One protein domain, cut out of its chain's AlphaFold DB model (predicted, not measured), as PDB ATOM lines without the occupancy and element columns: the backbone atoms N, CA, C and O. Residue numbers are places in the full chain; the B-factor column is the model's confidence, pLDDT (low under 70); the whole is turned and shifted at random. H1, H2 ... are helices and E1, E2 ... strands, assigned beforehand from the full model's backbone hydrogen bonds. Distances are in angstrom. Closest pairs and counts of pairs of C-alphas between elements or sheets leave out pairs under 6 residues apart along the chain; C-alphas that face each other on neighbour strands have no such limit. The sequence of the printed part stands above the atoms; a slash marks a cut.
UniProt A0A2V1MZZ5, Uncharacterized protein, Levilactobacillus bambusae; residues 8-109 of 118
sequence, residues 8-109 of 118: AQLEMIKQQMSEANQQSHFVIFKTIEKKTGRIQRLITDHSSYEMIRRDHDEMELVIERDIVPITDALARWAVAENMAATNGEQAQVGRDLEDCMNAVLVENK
ATOM      1  N   ALA A   8     -18.348  25.835  37.752       78.31
ATOM      2  CA  ALA A   8     -19.778  25.780  38.052       78.31
ATOM      3  C   ALA A   8     -20.656  26.390  36.942       78.31
ATOM      4  O   ALA A   8     -21.700  25.836  36.608       78.31
ATOM      5  N   GLN A   9     -20.238  27.507  36.336       78.56
ATOM      6  CA  GLN A   9     -20.959  28.092  35.200       78.56
ATOM      7  C   GLN A   9     -20.866  27.201  33.957       78.56
ATOM      8  O   GLN A   9     -21.857  27.015  33.256       78.56
ATOM      9  N   LEU A  10     -19.694  26.610  33.715       81.06
ATOM     10  CA  LEU A  10     -19.483  25.628  32.653       81.06
ATOM     11  C   LEU A  10     -20.406  24.414  32.817       81.06
ATOM     12  O   LEU A  10     -21.037  23.997  31.850       81.06
ATOM     13  N   GLU A  11     -20.538  23.882  34.033       82.12
ATOM     14  CA  GLU A  11     -21.448  22.773  34.328       82.12
ATOM     15  C   GLU A  11     -22.914  23.149  34.102       82.12
ATOM     16  O   GLU A  11     -23.633  22.399  33.445       82.12
ATOM     17  N   MET A  12     -23.354  24.331  34.548       83.88
ATOM     18  CA  MET A  12     -24.726  24.797  34.297       83.88
ATOM     19  C   MET A  12     -25.030  24.955  32.803       83.88
ATOM     20  O   MET A  12     -26.152  24.695  32.372       83.88
ATOM     21  N   ILE A  13     -24.052  25.378  32.003       84.38
ATOM     22  CA  ILE A  13     -24.221  25.521  30.553       84.38
ATOM     23  C   ILE A  13     -24.222  24.156  29.879       84.38
ATOM     24  O   ILE A  13     -25.080  23.903  29.041       84.38
ATOM     25  N   LYS A  14     -23.344  23.234  30.287       83.38
ATOM     26  CA  LYS A  14     -23.366  21.845  29.802       83.38
ATOM     27  C   LYS A  14     -24.687  21.153  30.123       83.38
ATOM     28  O   LYS A  14     -25.181  20.405  29.283       83.38
ATOM     29  N   GLN A  15     -25.263  21.411  31.297       84.31
ATOM     30  CA  GLN A  15     -26.578  20.905  31.688       84.31
ATOM     31  C   GLN A  15     -27.662  21.433  30.736       84.31
ATOM     32  O   GLN A  15     -28.324  20.634  30.080       84.31
ATOM     33  N   GLN A  16     -27.750  22.757  30.562       82.00
ATOM     34  CA  GLN A  16     -28.711  23.396  29.652       82.00
ATOM     35  C   GLN A  16     -28.547  22.924  28.204       82.00
ATOM     36  O   GLN A  16     -29.527  22.641  27.522       82.00
ATOM     37  N   MET A  17     -27.307  22.790  27.735       82.62
ATOM     38  CA  MET A  17     -27.003  22.253  26.413       82.62
ATOM     39  C   MET A  17     -27.395  20.793  26.283       82.62
ATOM     40  O   MET A  17     -27.866  20.397  25.229       82.62
ATOM     41  N   SER A  18     -27.211  19.986  27.328       82.44
ATOM     42  CA  SER A  18     -27.620  18.581  27.312       82.44
ATOM     43  C   SER A  18     -29.138  18.457  27.235       82.44
ATOM     44  O   SER A  18     -29.634  17.647  26.459       82.44
ATOM     45  N   GLU A  19     -29.871  19.287  27.981       82.00
ATOM     46  CA  GLU A  19     -31.334  19.365  27.919       82.00
ATOM     47  C   GLU A  19     -31.812  19.841  26.539       82.00
ATOM     48  O   GLU A  19     -32.679  19.211  25.934       82.00
ATOM     49  N   ALA A  20     -31.194  20.891  25.988       76.69
ATOM     50  CA  ALA A  20     -31.478  21.371  24.637       76.69
ATOM     51  C   ALA A  20     -31.160  20.307  23.575       76.69
ATOM     52  O   ALA A  20     -31.963  20.079  22.676       76.69
ATOM     53  N   ASN A  21     -30.051  19.581  23.724       77.00
ATOM     54  CA  ASN A  21     -29.624  18.520  22.814       77.00
ATOM     55  C   ASN A  21     -30.562  17.300  22.829       77.00
ATOM     56  O   ASN A  21     -30.569  16.536  21.868       77.00
ATOM     57  N   GLN A  22     -31.370  17.108  23.881       76.31
ATOM     58  CA  GLN A  22     -32.463  16.124  23.862       76.31
ATOM     59  C   GLN A  22     -33.641  16.565  22.984       76.31
ATOM     60  O   GLN A  22     -34.388  15.712  22.507       76.31
ATOM     61  N   GLN A  23     -33.824  17.873  22.786       78.56
ATOM     62  CA  GLN A  23     -34.896  18.434  21.962       78.56
ATOM     63  C   GLN A  23     -34.453  18.660  20.511       78.56
ATOM     64  O   GLN A  23     -35.196  18.344  19.587       78.56
ATOM     65  N   SER A  24     -33.253  19.204  20.315       81.00
ATOM     66  CA  SER A  24     -32.670  19.552  19.018       81.00
ATOM     67  C   SER A  24     -31.154  19.451  19.155       81.00
ATOM     68  O   SER A  24     -30.538  20.203  19.911       81.00
ATOM     69  N   HIS A  25     -30.546  18.473  18.485       88.69
ATOM     70  CA  HIS A  25     -29.105  18.271  18.580       88.69
ATOM     71  C   HIS A  25     -28.334  19.400  17.893       88.69
ATOM     72  O   HIS A  25     -28.814  20.022  16.942       88.69
ATOM     73  N   PHE A  26     -27.116  19.658  18.365       90.50
ATOM     74  CA  PHE A  26     -26.231  20.627  17.723       90.50
ATOM     75  C   PHE A  26     -25.623  20.046  16.446       90.50
ATOM     76  O   PHE A  26     -25.145  18.910  16.447       90.50
ATOM     77  N   VAL A  27     -25.596  20.855  15.389       92.81
ATOM     78  CA  VAL A  27     -25.017  20.565  14.075       92.81
ATOM     79  C   VAL A  27     -23.862  21.533  13.790       92.81
ATOM     80  O   VAL A  27     -23.896  22.704  14.174       92.81
ATOM     81  N   ILE A  28     -22.846  21.067  13.062       93.19
ATOM     82  CA  ILE A  28     -21.874  21.936  12.384       93.19
ATOM     83  C   ILE A  28     -22.183  21.893  10.900       93.19
ATOM     84  O   ILE A  28     -22.157  20.828  10.274       93.19
ATOM     85  N   PHE A  29     -22.408  23.061  10.321       93.06
ATOM     86  CA  PHE A  29     -22.619  23.220   8.893       93.06
ATOM     87  C   PHE A  29     -21.659  24.263   8.339       93.06
ATOM     88  O   PHE A  29     -21.229  25.182   9.036       93.06
ATOM     89  N   LYS A  30     -21.301  24.105   7.070       92.06
ATOM     90  CA  LYS A  30     -20.608  25.136   6.309       92.06
ATOM     91  C   LYS A  30     -21.599  25.892   5.444       92.06
ATOM     92  O   LYS A  30     -22.486  25.291   4.839       92.06
ATOM     93  N   THR A  31     -21.402  27.193   5.362       90.81
ATOM     94  CA  THR A  31     -21.980  28.056   4.347       90.81
ATOM     95  C   THR A  31     -20.921  28.309   3.286       90.81
ATOM     96  O   THR A  31     -19.745  28.525   3.593       90.81
ATOM     97  N   ILE A  32     -21.324  28.222   2.025       89.12
ATOM     98  CA  ILE A  32     -20.485  28.546   0.878       89.12
ATOM     99  C   ILE A  32     -21.167  29.693   0.152       89.12
ATOM    100  O   ILE A  32     -22.262  29.549  -0.403       89.12
ATOM    101  N   GLU A  33     -20.525  30.853   0.176       85.88
ATOM    102  CA  GLU A  33     -21.043  32.033  -0.496       85.88
ATOM    103  C   GLU A  33     -20.840  31.888  -2.011       85.88
ATOM    104  O   GLU A  33     -19.706  31.847  -2.494       85.88
ATOM    105  N   LYS A  34     -21.933  31.834  -2.786       81.31
ATOM    106  CA  LYS A  34     -21.886  31.580  -4.240       81.31
ATOM    107  C   LYS A  34     -21.052  32.612  -5.017       81.31
ATOM    108  O   LYS A  34     -20.539  32.299  -6.085       81.31
ATOM    109  N   LYS A  35     -20.920  33.839  -4.496       81.44
ATOM    110  CA  LYS A  35     -20.217  34.953  -5.158       81.44
ATOM    111  C   LYS A  35     -18.699  34.896  -4.998       81.44
ATOM    112  O   LYS A  35     -17.982  35.193  -5.948       81.44
ATOM    113  N   THR A  36     -18.210  34.549  -3.810       82.50
ATOM    114  CA  THR A  36     -16.776  34.595  -3.474       82.50
ATOM    115  C   THR A  36     -16.156  33.211  -3.313       82.50
ATOM    116  O   THR A  36     -14.934  33.090  -3.276       82.50
ATOM    117  N   GLY A  37     -16.977  32.162  -3.197       81.31
ATOM    118  CA  GLY A  37     -16.528  30.827  -2.808       81.31
ATOM    119  C   GLY A  37     -16.037  30.762  -1.360       81.31
ATOM    120  O   GLY A  37     -15.403  29.780  -0.975       81.31
ATOM    121  N   ARG A  38     -16.289  31.805  -0.553       84.56
ATOM    122  CA  ARG A  38     -15.874  31.850   0.848       84.56
ATOM    123  C   ARG A  38     -16.651  30.800   1.630       84.56
ATOM    124  O   ARG A  38     -17.878  30.757   1.576       84.56
ATOM    125  N   ILE A  39     -15.909  29.962   2.349       88.06
ATOM    126  CA  ILE A  39     -16.457  28.914   3.204       88.06
ATOM    127  C   ILE A  39     -16.378  29.389   4.648       88.06
ATOM    128  O   ILE A  39     -15.293  29.739   5.119       88.06
ATOM    129  N   GLN A  40     -17.500  29.353   5.354       88.69
ATOM    130  CA  GLN A  40     -17.560  29.623   6.785       88.69
ATOM    131  C   GLN A  40     -18.298  28.489   7.484       88.69
ATOM    132  O   GLN A  40     -19.366  28.074   7.051       88.69
ATOM    133  N   ARG A  41     -17.719  27.955   8.559       91.00
ATOM    134  CA  ARG A  41     -18.354  26.925   9.385       91.00
ATOM    135  C   ARG A  41     -19.006  27.562  10.590       91.00
ATOM    136  O   ARG A  41     -18.392  28.403  11.245       91.00
ATOM    137  N   LEU A  42     -20.226  27.141  10.870       90.44
ATOM    138  CA  LEU A  42     -21.047  27.636  11.959       90.44
ATOM    139  C   LEU A  42     -21.570  26.445  12.762       90.44
ATOM    140  O   LEU A  42     -21.795  25.359  12.219       90.44
ATOM    141  N   ILE A  43     -21.740  26.667  14.060       90.81
ATOM    142  CA  ILE A  43     -22.358  25.727  14.993       90.81
ATOM    143  C   ILE A  43     -23.741  26.288  15.317       90.81
ATOM    144  O   ILE A  43     -23.876  27.480  15.577       90.81
ATOM    145  N   THR A  44     -24.773  25.455  15.262       90.12
ATOM    146  CA  THR A  44     -26.135  25.835  15.663       90.12
ATOM    147  C   THR A  44     -26.932  24.582  16.013       90.12
ATOM    148  O   THR A  44     -26.428  23.473  15.849       90.12
ATOM    149  N   ASP A  45     -28.155  24.714  16.515       89.88
ATOM    150  CA  ASP A  45     -29.046  23.566  16.685       89.88
ATOM    151  C   ASP A  45     -29.737  23.194  15.360       89.88
ATOM    152  O   ASP A  45     -29.941  24.033  14.480       89.88
ATOM    153  N   HIS A  46     -30.111  21.926  15.195       89.00
ATOM    154  CA  HIS A  46     -30.683  21.425  13.942       89.00
ATOM    155  C   HIS A  46     -31.931  22.202  13.479       89.00
ATOM    156  O   HIS A  46     -32.107  22.449  12.284       89.00
ATOM    157  N   SER A  47     -32.780  22.630  14.417       88.00
ATOM    158  CA  SER A  47     -33.996  23.390  14.106       88.00
ATOM    159  C   SER A  47     -33.660  24.781  13.567       88.00
ATOM    160  O   SER A  47     -34.232  25.205  12.560       88.00
ATOM    161  N   SER A  48     -32.695  25.468  14.181       88.25
ATOM    162  CA  SER A  48     -32.178  26.745  13.677       88.25
ATOM    163  C   SER A  48     -31.520  26.595  12.306       88.25
ATOM    164  O   SER A  48     -31.771  27.408  11.418       88.25
ATOM    165  N   TYR A  49     -30.749  25.526  12.074       90.38
ATOM    166  CA  TYR A  49     -30.180  25.237  10.752       90.38
ATOM    167  C   TYR A  49     -31.262  25.117   9.668       90.38
ATOM    168  O   TYR A  49     -31.130  25.718   8.602       90.38
ATOM    169  N   GLU A  50     -32.345  24.381   9.933       88.69
ATOM    170  CA  GLU A  50     -33.463  24.236   8.992       88.69
ATOM    171  C   GLU A  50     -34.131  25.586   8.674       88.69
ATOM    172  O   GLU A  50     -34.512  25.827   7.526       88.69
ATOM    173  N   MET A  51     -34.234  26.491   9.657       89.19
ATOM    174  CA  MET A  51     -34.735  27.852   9.429       89.19
ATOM    175  C   MET A  51     -33.775  28.672   8.561       89.19
ATOM    176  O   MET A  51     -34.205  29.241   7.560       89.19
ATOM    177  N   ILE A  52     -32.478  28.678   8.883       87.94
ATOM    178  CA  ILE A  52     -31.451  29.418   8.126       87.94
ATOM    179  C   ILE A  52     -31.391  28.913   6.682       87.94
ATOM    180  O   ILE A  52     -31.349  29.704   5.741       87.94
ATOM    181  N   ARG A  53     -31.435  27.590   6.479       86.56
ATOM    182  CA  ARG A  53     -31.414  26.983   5.142       86.56
ATOM    183  C   ARG A  53     -32.619  27.395   4.299       86.56
ATOM    184  O   ARG A  53     -32.502  27.467   3.081       86.56
ATOM    185  N   ARG A  54     -33.775  27.630   4.925       85.56
ATOM    186  CA  ARG A  54     -34.983  28.100   4.233       85.56
ATOM    187  C   ARG A  54     -34.922  29.581   3.874       85.56
ATOM    188  O   ARG A  54     -35.473  29.946   2.842       85.56
ATOM    189  N   ASP A  55     -34.291  30.401   4.710       84.25
ATOM    190  CA  ASP A  55     -34.213  31.854   4.508       84.25
ATOM    191  C   ASP A  55     -33.114  32.250   3.502       84.25
ATOM    192  O   ASP A  55     -33.276  33.189   2.726       84.25
ATOM    193  N   HIS A  56     -32.020  31.481   3.437       78.81
ATOM    194  CA  HIS A  56     -30.829  31.818   2.649       78.81
ATOM    195  C   HIS A  56     -30.597  30.903   1.431       78.81
ATOM    196  O   HIS A  56     -29.628  30.146   1.385       78.81
ATOM    197  N   ASP A  57     -31.427  31.028   0.389       74.62
ATOM    198  CA  ASP A  57     -31.262  30.280  -0.881       74.62
ATOM    199  C   ASP A  57     -30.013  30.716  -1.691       74.62
ATOM    200  O   ASP A  57     -29.469  29.989  -2.531       74.62
ATOM    201  N   GLU A  58     -29.491  31.917  -1.420       76.19
ATOM    202  CA  GLU A  58     -28.320  32.471  -2.109       76.19
ATOM    203  C   GLU A  58     -26.975  31.869  -1.665       76.19
ATOM    204  O   GLU A  58     -25.955  32.098  -2.320       76.19
ATOM    205  N   MET A  59     -26.962  31.056  -0.608       83.50
ATOM    206  CA  MET A  59     -25.770  30.374  -0.098       83.50
ATOM    207  C   MET A  59     -25.967  28.861  -0.166       83.50
ATOM    208  O   MET A  59     -27.084  28.362  -0.077       83.50
ATOM    209  N   GLU A  60     -24.887  28.107  -0.343       87.56
ATOM    210  CA  GLU A  60     -24.957  26.652  -0.203       87.56
ATOM    211  C   GLU A  60     -24.670  26.280   1.255       87.56
ATOM    212  O   GLU A  60     -23.584  26.551   1.768       87.56
ATOM    213  N   LEU A  61     -25.657  25.689   1.934       90.44
ATOM    214  CA  LEU A  61     -25.547  25.250   3.325       90.44
ATOM    215  C   LEU A  61     -25.408  23.730   3.393       90.44
ATOM    216  O   LEU A  61     -26.349  23.001   3.082       90.44
ATOM    217  N   VAL A  62     -24.264  23.245   3.870       90.69
ATOM    218  CA  VAL A  62     -23.954  21.809   3.935       90.69
ATOM    219  C   VAL A  62     -23.603  21.416   5.362       90.69
ATOM    220  O   VAL A  62     -22.636  21.928   5.921       90.69
ATOM    221  N   ILE A  63     -24.350  20.478   5.947       91.88
ATOM    222  CA  ILE A  63     -23.999  19.888   7.245       91.88
ATOM    223  C   ILE A  63     -22.694  19.092   7.089       91.88
ATOM    224  O   ILE A  63     -22.618  18.167   6.282       91.88
ATOM    225  N   GLU A  64     -21.663  19.440   7.863       91.38
ATOM    226  CA  GLU A  64     -20.407  18.675   7.944       91.38
ATOM    227  C   GLU A  64     -20.394  17.722   9.149       91.38
ATOM    228  O   GLU A  64     -19.732  16.683   9.118       91.38
ATOM    229  N   ARG A  65     -21.159  18.041  10.201       91.38
ATOM    230  CA  ARG A  65     -21.396  17.172  11.357       91.38
ATOM    231  C   ARG A  65     -22.838  17.327  11.812       91.38
ATOM    232  O   ARG A  65     -23.214  18.399  12.266       91.38
ATOM    233  N   ASP A  66     -23.618  16.257  11.716       86.44
ATOM    234  CA  ASP A  66     -25.007  16.291  12.171       86.44
ATOM    235  C   ASP A  66     -25.105  16.273  13.698       86.44
ATOM    236  O   ASP A  66     -25.847  17.057  14.242       86.44
ATOM    237  N   ILE A  67     -24.304  15.478  14.413       86.88
ATOM    238  CA  ILE A  67     -24.361  15.420  15.884       86.88
ATOM    239  C   ILE A  67     -23.037  15.901  16.469       86.88
ATOM    240  O   ILE A  67     -22.008  15.234  16.319       86.88
ATOM    241  N   VAL A  68     -23.066  17.046  17.147       88.12
ATOM    242  CA  VAL A  68     -21.921  17.594  17.879       88.12
ATOM    243  C   VAL A  68     -21.972  17.108  19.332       88.12
ATOM    244  O   VAL A  68     -22.975  17.326  20.014       88.12
ATOM    245  N   PRO A  69     -20.919  16.445  19.840       86.94
ATOM    246  CA  PRO A  69     -20.883  16.013  21.230       86.94
ATOM    247  C   PRO A  69     -20.848  17.219  22.180       86.94
ATOM    248  O   PRO A  69     -20.163  18.209  21.920       86.94
ATOM    249  N   ILE A  70     -21.549  17.116  23.314       86.69
ATOM    250  CA  ILE A  70     -21.549  18.156  24.352       86.69
ATOM    251  C   ILE A  70     -20.232  18.099  25.130       86.69
ATOM    252  O   ILE A  70     -20.091  17.367  26.112       86.69
ATOM    253  N   THR A  71     -19.249  18.862  24.667       88.12
ATOM    254  CA  THR A  71     -17.914  18.953  25.266       88.12
ATOM    255  C   THR A  71     -17.684  20.306  25.927       88.12
ATOM    256  O   THR A  71     -18.460  21.251  25.773       88.12
ATOM    257  N   ASP A  72     -16.591  20.424  26.681       87.50
ATOM    258  CA  ASP A  72     -16.197  21.695  27.291       87.50
ATOM    259  C   ASP A  72     -15.882  22.768  26.237       87.50
ATOM    260  O   ASP A  72     -16.099  23.952  26.491       87.50
ATOM    261  N   ALA A  73     -15.429  22.370  25.041       89.00
ATOM    262  CA  ALA A  73     -15.239  23.283  23.917       89.00
ATOM    263  C   ALA A  73     -16.577  23.867  23.438       89.00
ATOM    264  O   ALA A  73     -16.688  25.083  23.280       89.00
ATOM    265  N   LEU A  74     -17.607  23.025  23.283       88.81
ATOM    266  CA  LEU A  74     -18.941  23.473  22.875       88.81
ATOM    267  C   LEU A  74     -19.562  24.408  23.920       88.81
ATOM    268  O   LEU A  74     -20.087  25.466  23.579       88.81
ATOM    269  N   ALA A  75     -19.435  24.061  25.201       88.56
ATOM    270  CA  ALA A  75     -19.935  24.895  26.288       88.56
ATOM    271  C   ALA A  75     -19.243  26.265  26.339       88.56
ATOM    272  O   ALA A  75     -19.907  27.286  26.514       88.56
ATOM    273  N   ARG A  76     -17.919  26.317  26.133       87.69
ATOM    274  CA  ARG A  76     -17.179  27.586  26.023       87.69
ATOM    275  C   ARG A  76     -17.628  28.413  24.824       87.69
ATOM    276  O   ARG A  76     -17.785  29.623  24.966       87.69
ATOM    277  N   TRP A  77     -17.861  27.774  23.680       90.31
ATOM    278  CA  TRP A  77     -18.377  28.446  22.492       90.31
ATOM    279  C   TRP A  77     -19.734  29.107  22.753       90.31
ATOM    280  O   TRP A  77     -19.876  30.290  22.463       90.31
ATOM    281  N   ALA A  78     -20.685  28.425  23.395       87.06
ATOM    282  CA  ALA A  78     -21.978  29.045  23.694       87.06
ATOM    283  C   ALA A  78     -21.898  30.168  24.731       87.06
ATOM    284  O   ALA A  78     -22.657  31.132  24.644       87.06
ATOM    285  N   VAL A  79     -20.961  30.102  25.688       85.56
ATOM    286  CA  VAL A  79     -20.684  31.272  26.535       85.56
ATOM    287  C   VAL A  79     -20.233  32.440  25.671       85.56
ATOM    288  O   VAL A  79     -20.760  33.541  25.811       85.56
ATOM    289  N   ALA A  80     -19.244  32.209  24.806       86.00
ATOM    290  CA  ALA A  80     -18.688  33.251  23.960       86.00
ATOM    291  C   ALA A  80     -19.754  33.837  23.024       86.00
ATOM    292  O   ALA A  80     -19.801  35.052  22.856       86.00
ATOM    293  N   GLU A  81     -20.651  33.006  22.489       84.62
ATOM    294  CA  GLU A  81     -21.771  33.433  21.648       84.62
ATOM    295  C   GLU A  81     -22.754  34.306  22.433       84.62
ATOM    296  O   GLU A  81     -23.062  35.421  22.014       84.62
ATOM    297  N   ASN A  82     -23.177  33.867  23.619       83.19
ATOM    298  CA  ASN A  82     -24.065  34.650  24.476       83.19
ATOM    299  C   ASN A  82     -23.421  35.982  24.907       83.19
ATOM    300  O   ASN A  82     -24.064  37.036  24.931       83.19
ATOM    301  N   MET A  83     -22.118  35.963  25.208       81.94
ATOM    302  CA  MET A  83     -21.355  37.174  25.499       81.94
ATOM    303  C   MET A  83     -21.273  38.097  24.283       81.94
ATOM    304  O   MET A  83     -21.406  39.305  24.467       81.94
ATOM    305  N   ALA A  84     -21.081  37.562  23.074       82.00
ATOM    306  CA  ALA A  84     -21.044  38.331  21.832       82.00
ATOM    307  C   ALA A  84     -22.400  38.979  21.529       82.00
ATOM    308  O   ALA A  84     -22.447  40.170  21.221       82.00
ATOM    309  N   ALA A  85     -23.492  38.232  21.712       78.81
ATOM    310  CA  ALA A  85     -24.856  38.724  21.547       78.81
ATOM    311  C   ALA A  85     -25.212  39.826  22.561       78.81
ATOM    312  O   ALA A  85     -25.914  40.775  22.219       78.81
ATOM    313  N   THR A  86     -24.705  39.732  23.796       75.31
ATOM    314  CA  THR A  86     -25.017  40.690  24.872       75.31
ATOM    315  C   THR A  86     -24.105  41.923  24.870       75.31
ATOM    316  O   THR A  86     -24.563  43.022  25.170       75.31
ATOM    317  N   ASN A  87     -22.809  41.763  24.579       66.75
ATOM    318  CA  ASN A  87     -21.806  42.818  24.787       66.75
ATOM    319  C   ASN A  87     -21.409  43.582  23.523       66.75
ATOM    320  O   ASN A  87     -20.612  44.502  23.666       66.75
ATOM    321  N   GLY A  88     -21.937  43.217  22.345       54.34
ATOM    322  CA  GLY A  88     -21.859  43.985  21.095       54.34
ATOM    323  C   GLY A  88     -20.456  44.455  20.688       54.34
ATOM    324  O   GLY A  88     -19.913  45.400  21.247       54.34
ATOM    325  N   GLU A  89     -19.873  43.835  19.659       56.84
ATOM    326  CA  GLU A  89     -18.686  44.340  18.934       56.84
ATOM    327  C   GLU A  89     -17.430  44.660  19.773       56.84
ATOM    328  O   GLU A  89     -16.499  45.313  19.297       56.84
ATOM    329  N   GLN A  90     -17.311  44.147  21.001       65.81
ATOM    330  CA  GLN A  90     -16.005  44.126  21.651       65.81
ATOM    331  C   GLN A  90     -15.083  43.208  20.846       65.81
ATOM    332  O   GLN A  90     -15.257  41.990  20.831       65.81
ATOM    333  N   ALA A  91     -14.067  43.793  20.206       68.38
ATOM    334  CA  ALA A  91     -13.109  43.076  19.360       68.38
ATOM    335  C   ALA A  91     -12.445  41.876  20.064       68.38
ATOM    336  O   ALA A  91     -12.001  40.936  19.409       68.38
ATOM    337  N   GLN A  92     -12.378  41.899  21.398       72.12
ATOM    338  CA  GLN A  92     -11.898  40.781  22.201       72.12
ATOM    339  C   GLN A  92     -12.913  39.628  22.246       72.12
ATOM    340  O   GLN A  92     -12.532  38.489  22.015       72.12
ATOM    341  N   VAL A  93     -14.201  39.921  22.451       75.56
ATOM    342  CA  VAL A  93     -15.277  38.917  22.490       75.56
ATOM    343  C   VAL A  93     -15.432  38.225  21.134       75.56
ATOM    344  O   VAL A  93     -15.599  37.010  21.095       75.56
ATOM    345  N   GLY A  94     -15.288  38.968  20.030       78.38
ATOM    346  CA  GLY A  94     -15.260  38.386  18.684       78.38
ATOM    347  C   GLY A  94     -14.123  37.375  18.503       78.38
ATOM    348  O   GLY A  94     -14.362  36.251  18.070       78.38
ATOM    349  N   ARG A  95     -12.902  37.719  18.938       81.38
ATOM    350  CA  ARG A  95     -11.759  36.790  18.888       81.38
ATOM    351  C   ARG A  95     -11.941  35.582  19.797       81.38
ATOM    352  O   ARG A  95     -11.600  34.477  19.393       81.38
ATOM    353  N   ASP A  96     -12.440  35.777  21.018       83.19
ATOM    354  CA  ASP A  96     -12.706  34.669  21.941       83.19
ATOM    355  C   ASP A  96     -13.793  33.728  21.368       83.19
ATOM    356  O   ASP A  96     -13.667  32.510  21.501       83.19
ATOM    357  N   LEU A  97     -14.808  34.256  20.666       86.06
ATOM    358  CA  LEU A  97     -15.810  33.457  19.951       86.06
ATOM    359  C   LEU A  97     -15.198  32.662  18.791       86.06
ATOM    360  O   LEU A  97     -15.464  31.466  18.673       86.06
ATOM    361  N   GLU A  98     -14.368  33.292  17.958       86.06
ATOM    362  CA  GLU A  98     -13.665  32.610  16.862       86.06
ATOM    363  C   GLU A  98     -12.732  31.503  17.376       86.06
ATOM    364  O   GLU A  98     -12.706  30.406  16.814       86.06
ATOM    365  N   ASP A  99     -11.999  31.754  18.463       88.00
ATOM    366  CA  ASP A  99     -11.113  30.769  19.090       88.00
ATOM    367  C   ASP A  99     -11.907  29.570  19.631       88.00
ATOM    368  O   ASP A  99     -11.583  28.418  19.333       88.00
ATOM    369  N   CYS A 100     -13.019  29.830  20.331       89.62
ATOM    370  CA  CYS A 100     -13.896  28.771  20.828       89.62
ATOM    371  C   CYS A 100     -14.560  27.983  19.688       89.62
ATOM    372  O   CYS A 100     -14.604  26.754  19.744       89.62
ATOM    373  N   MET A 101     -15.027  28.656  18.629       90.69
ATOM    374  CA  MET A 101     -15.565  28.008  17.426       90.69
ATOM    375  C   MET A 101     -14.519  27.070  16.816       90.69
ATOM    376  O   MET A 101     -14.793  25.896  16.571       90.69
ATOM    377  N   ASN A 102     -13.296  27.559  16.612       91.38
ATOM    378  CA  ASN A 102     -12.215  26.764  16.043       91.38
ATOM    379  C   ASN A 102     -11.832  25.577  16.933       91.38
ATOM    380  O   ASN A 102     -11.556  24.500  16.405       91.38
ATOM    381  N   ALA A 103     -11.879  25.726  18.259       91.44
ATOM    382  CA  ALA A 103     -11.668  24.616  19.183       91.44
ATOM    383  C   ALA A 103     -12.707  23.497  18.985       91.44
ATOM    384  O   ALA A 103     -12.331  22.329  18.880       91.44
ATOM    385  N   VAL A 104     -13.995  23.844  18.847       92.00
ATOM    386  CA  VAL A 104     -15.067  22.870  18.566       92.00
ATOM    387  C   VAL A 104     -14.861  22.190  17.210       92.00
ATOM    388  O   VAL A 104     -15.013  20.971  17.104       92.00
ATOM    389  N   LEU A 105     -14.475  22.944  16.175       92.38
ATOM    390  CA  LEU A 105     -14.195  22.391  14.845       92.38
ATOM    391  C   LEU A 105     -13.046  21.380  14.888       92.38
ATOM    392  O   LEU A 105     -13.198  20.258  14.404       92.38
ATOM    393  N   VAL A 106     -11.924  21.748  15.516       91.94
ATOM    394  CA  VAL A 106     -10.739  20.887  15.637       91.94
ATOM    395  C   VAL A 106     -11.065  19.607  16.407       91.94
ATOM    396  O   VAL A 106     -10.697  18.518  15.965       91.94
ATOM    397  N   GLU A 107     -11.809  19.707  17.509       92.25
ATOM    398  CA  GLU A 107     -12.238  18.546  18.297       92.25
ATOM    399  C   GLU A 107     -13.147  17.602  17.489       92.25
ATOM    400  O   GLU A 107     -13.030  16.378  17.573       92.25
ATOM    401  N   ASN A 108     -13.976  18.161  16.602       89.44
ATOM    402  CA  ASN A 108     -14.825  17.416  15.672       89.44
ATOM    403  C   ASN A 108     -14.101  16.944  14.398       89.44
ATOM    404  O   ASN A 108     -14.748  16.402  13.492       89.44
ATOM    405  N   LYS A 109     -12.770  17.093  14.334       90.31
ATOM    406  CA  LYS A 109     -11.908  16.754  13.185       90.31
ATOM    407  C   LYS A 109     -12.272  17.514  11.906       90.31
ATOM    408  O   LYS A 109     -12.113  16.989  10.803       90.31
TER     409      LYS A 109
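This is residues 8 to 109 of the 118 residues of an uncharacterized protein of Levilactobacillus bambusae (UniProt A0A2V1MZZ5). A strongly twisted sheet of three strands, E1, E2 and E3, with H2 along one face, makes one part; the other is a helical hairpin of H3 and H4, with H1 crosswise at the first half of H3. The hairpin's turn, residues 86 to 91, sticks out. The printed part has 102 residues with four named helices and three named strands, in the order H1 E1 E2 H2 E3 H3 H4; the sheet, E2 E1 E3, is antiparallel and the class mixed. The whole is compact, with a radius of gyration of the C-alphas of 13.9 A and spans of 44 by 33 by 26 A.

E1, residues 26 to 33, is the inner strand between the edge strands E2, residues 39 to 45, and E3, residues 59 to 65. E1 and E2 form a hairpin, antiparallel at 151 degrees, with N 29 and O 42 within hydrogen-bond range at 3.0 A. E1 and E3 are antiparallel at 147 degrees, with N 30 and O 62 at 2.8 A. H2, residues 46 to 55, is on one face, giving two layers, helix and sheet; its height over the sheet is 9.0 A, and it runs along E1 at 0 degrees on the local plane. E2, H2 and E3 form a split strand-helix-strand unit, its two strands running the same way with E1 between them, and its crossover is right-handed. H3, residues 72 to 87, and H4, residues 91 to 107, touch as a helical hairpin, at a shallow tilt of 24 degrees, opposite ways; their closest C-alphas, Trp 77 and Cys 100, are 4.8 A apart. H1, residues 8 to 23, touches H3 about perpendicular at 83 degrees, H1 with residues 10 to 17 alone and H3 with 72 to 79 alone; the closest C-alphas, Lys 14 and Ala 75, are 5.8 A apart. H4 only grazes the sheet with residues 101 to 105. Every O i to N i+4 pair is within hydrogen-bond range in H2, H3 and H4, and 11 of 12 in H1.

H1 begins at C-alpha 8, (-19.778, 25.780, 38.052), and is 23.3 A long; E1 measures 22.1 A, H3 22.0 A and H4 24.6 A, ending at C-alpha 107, (-12.238, 18.546, 18.297).

The C-alphas of Ala 8 and Lys 35, the two farthest apart, are 44.2 A apart. The printed part has no cut and no long link. Residues 87 to 91 have pLDDT under 70.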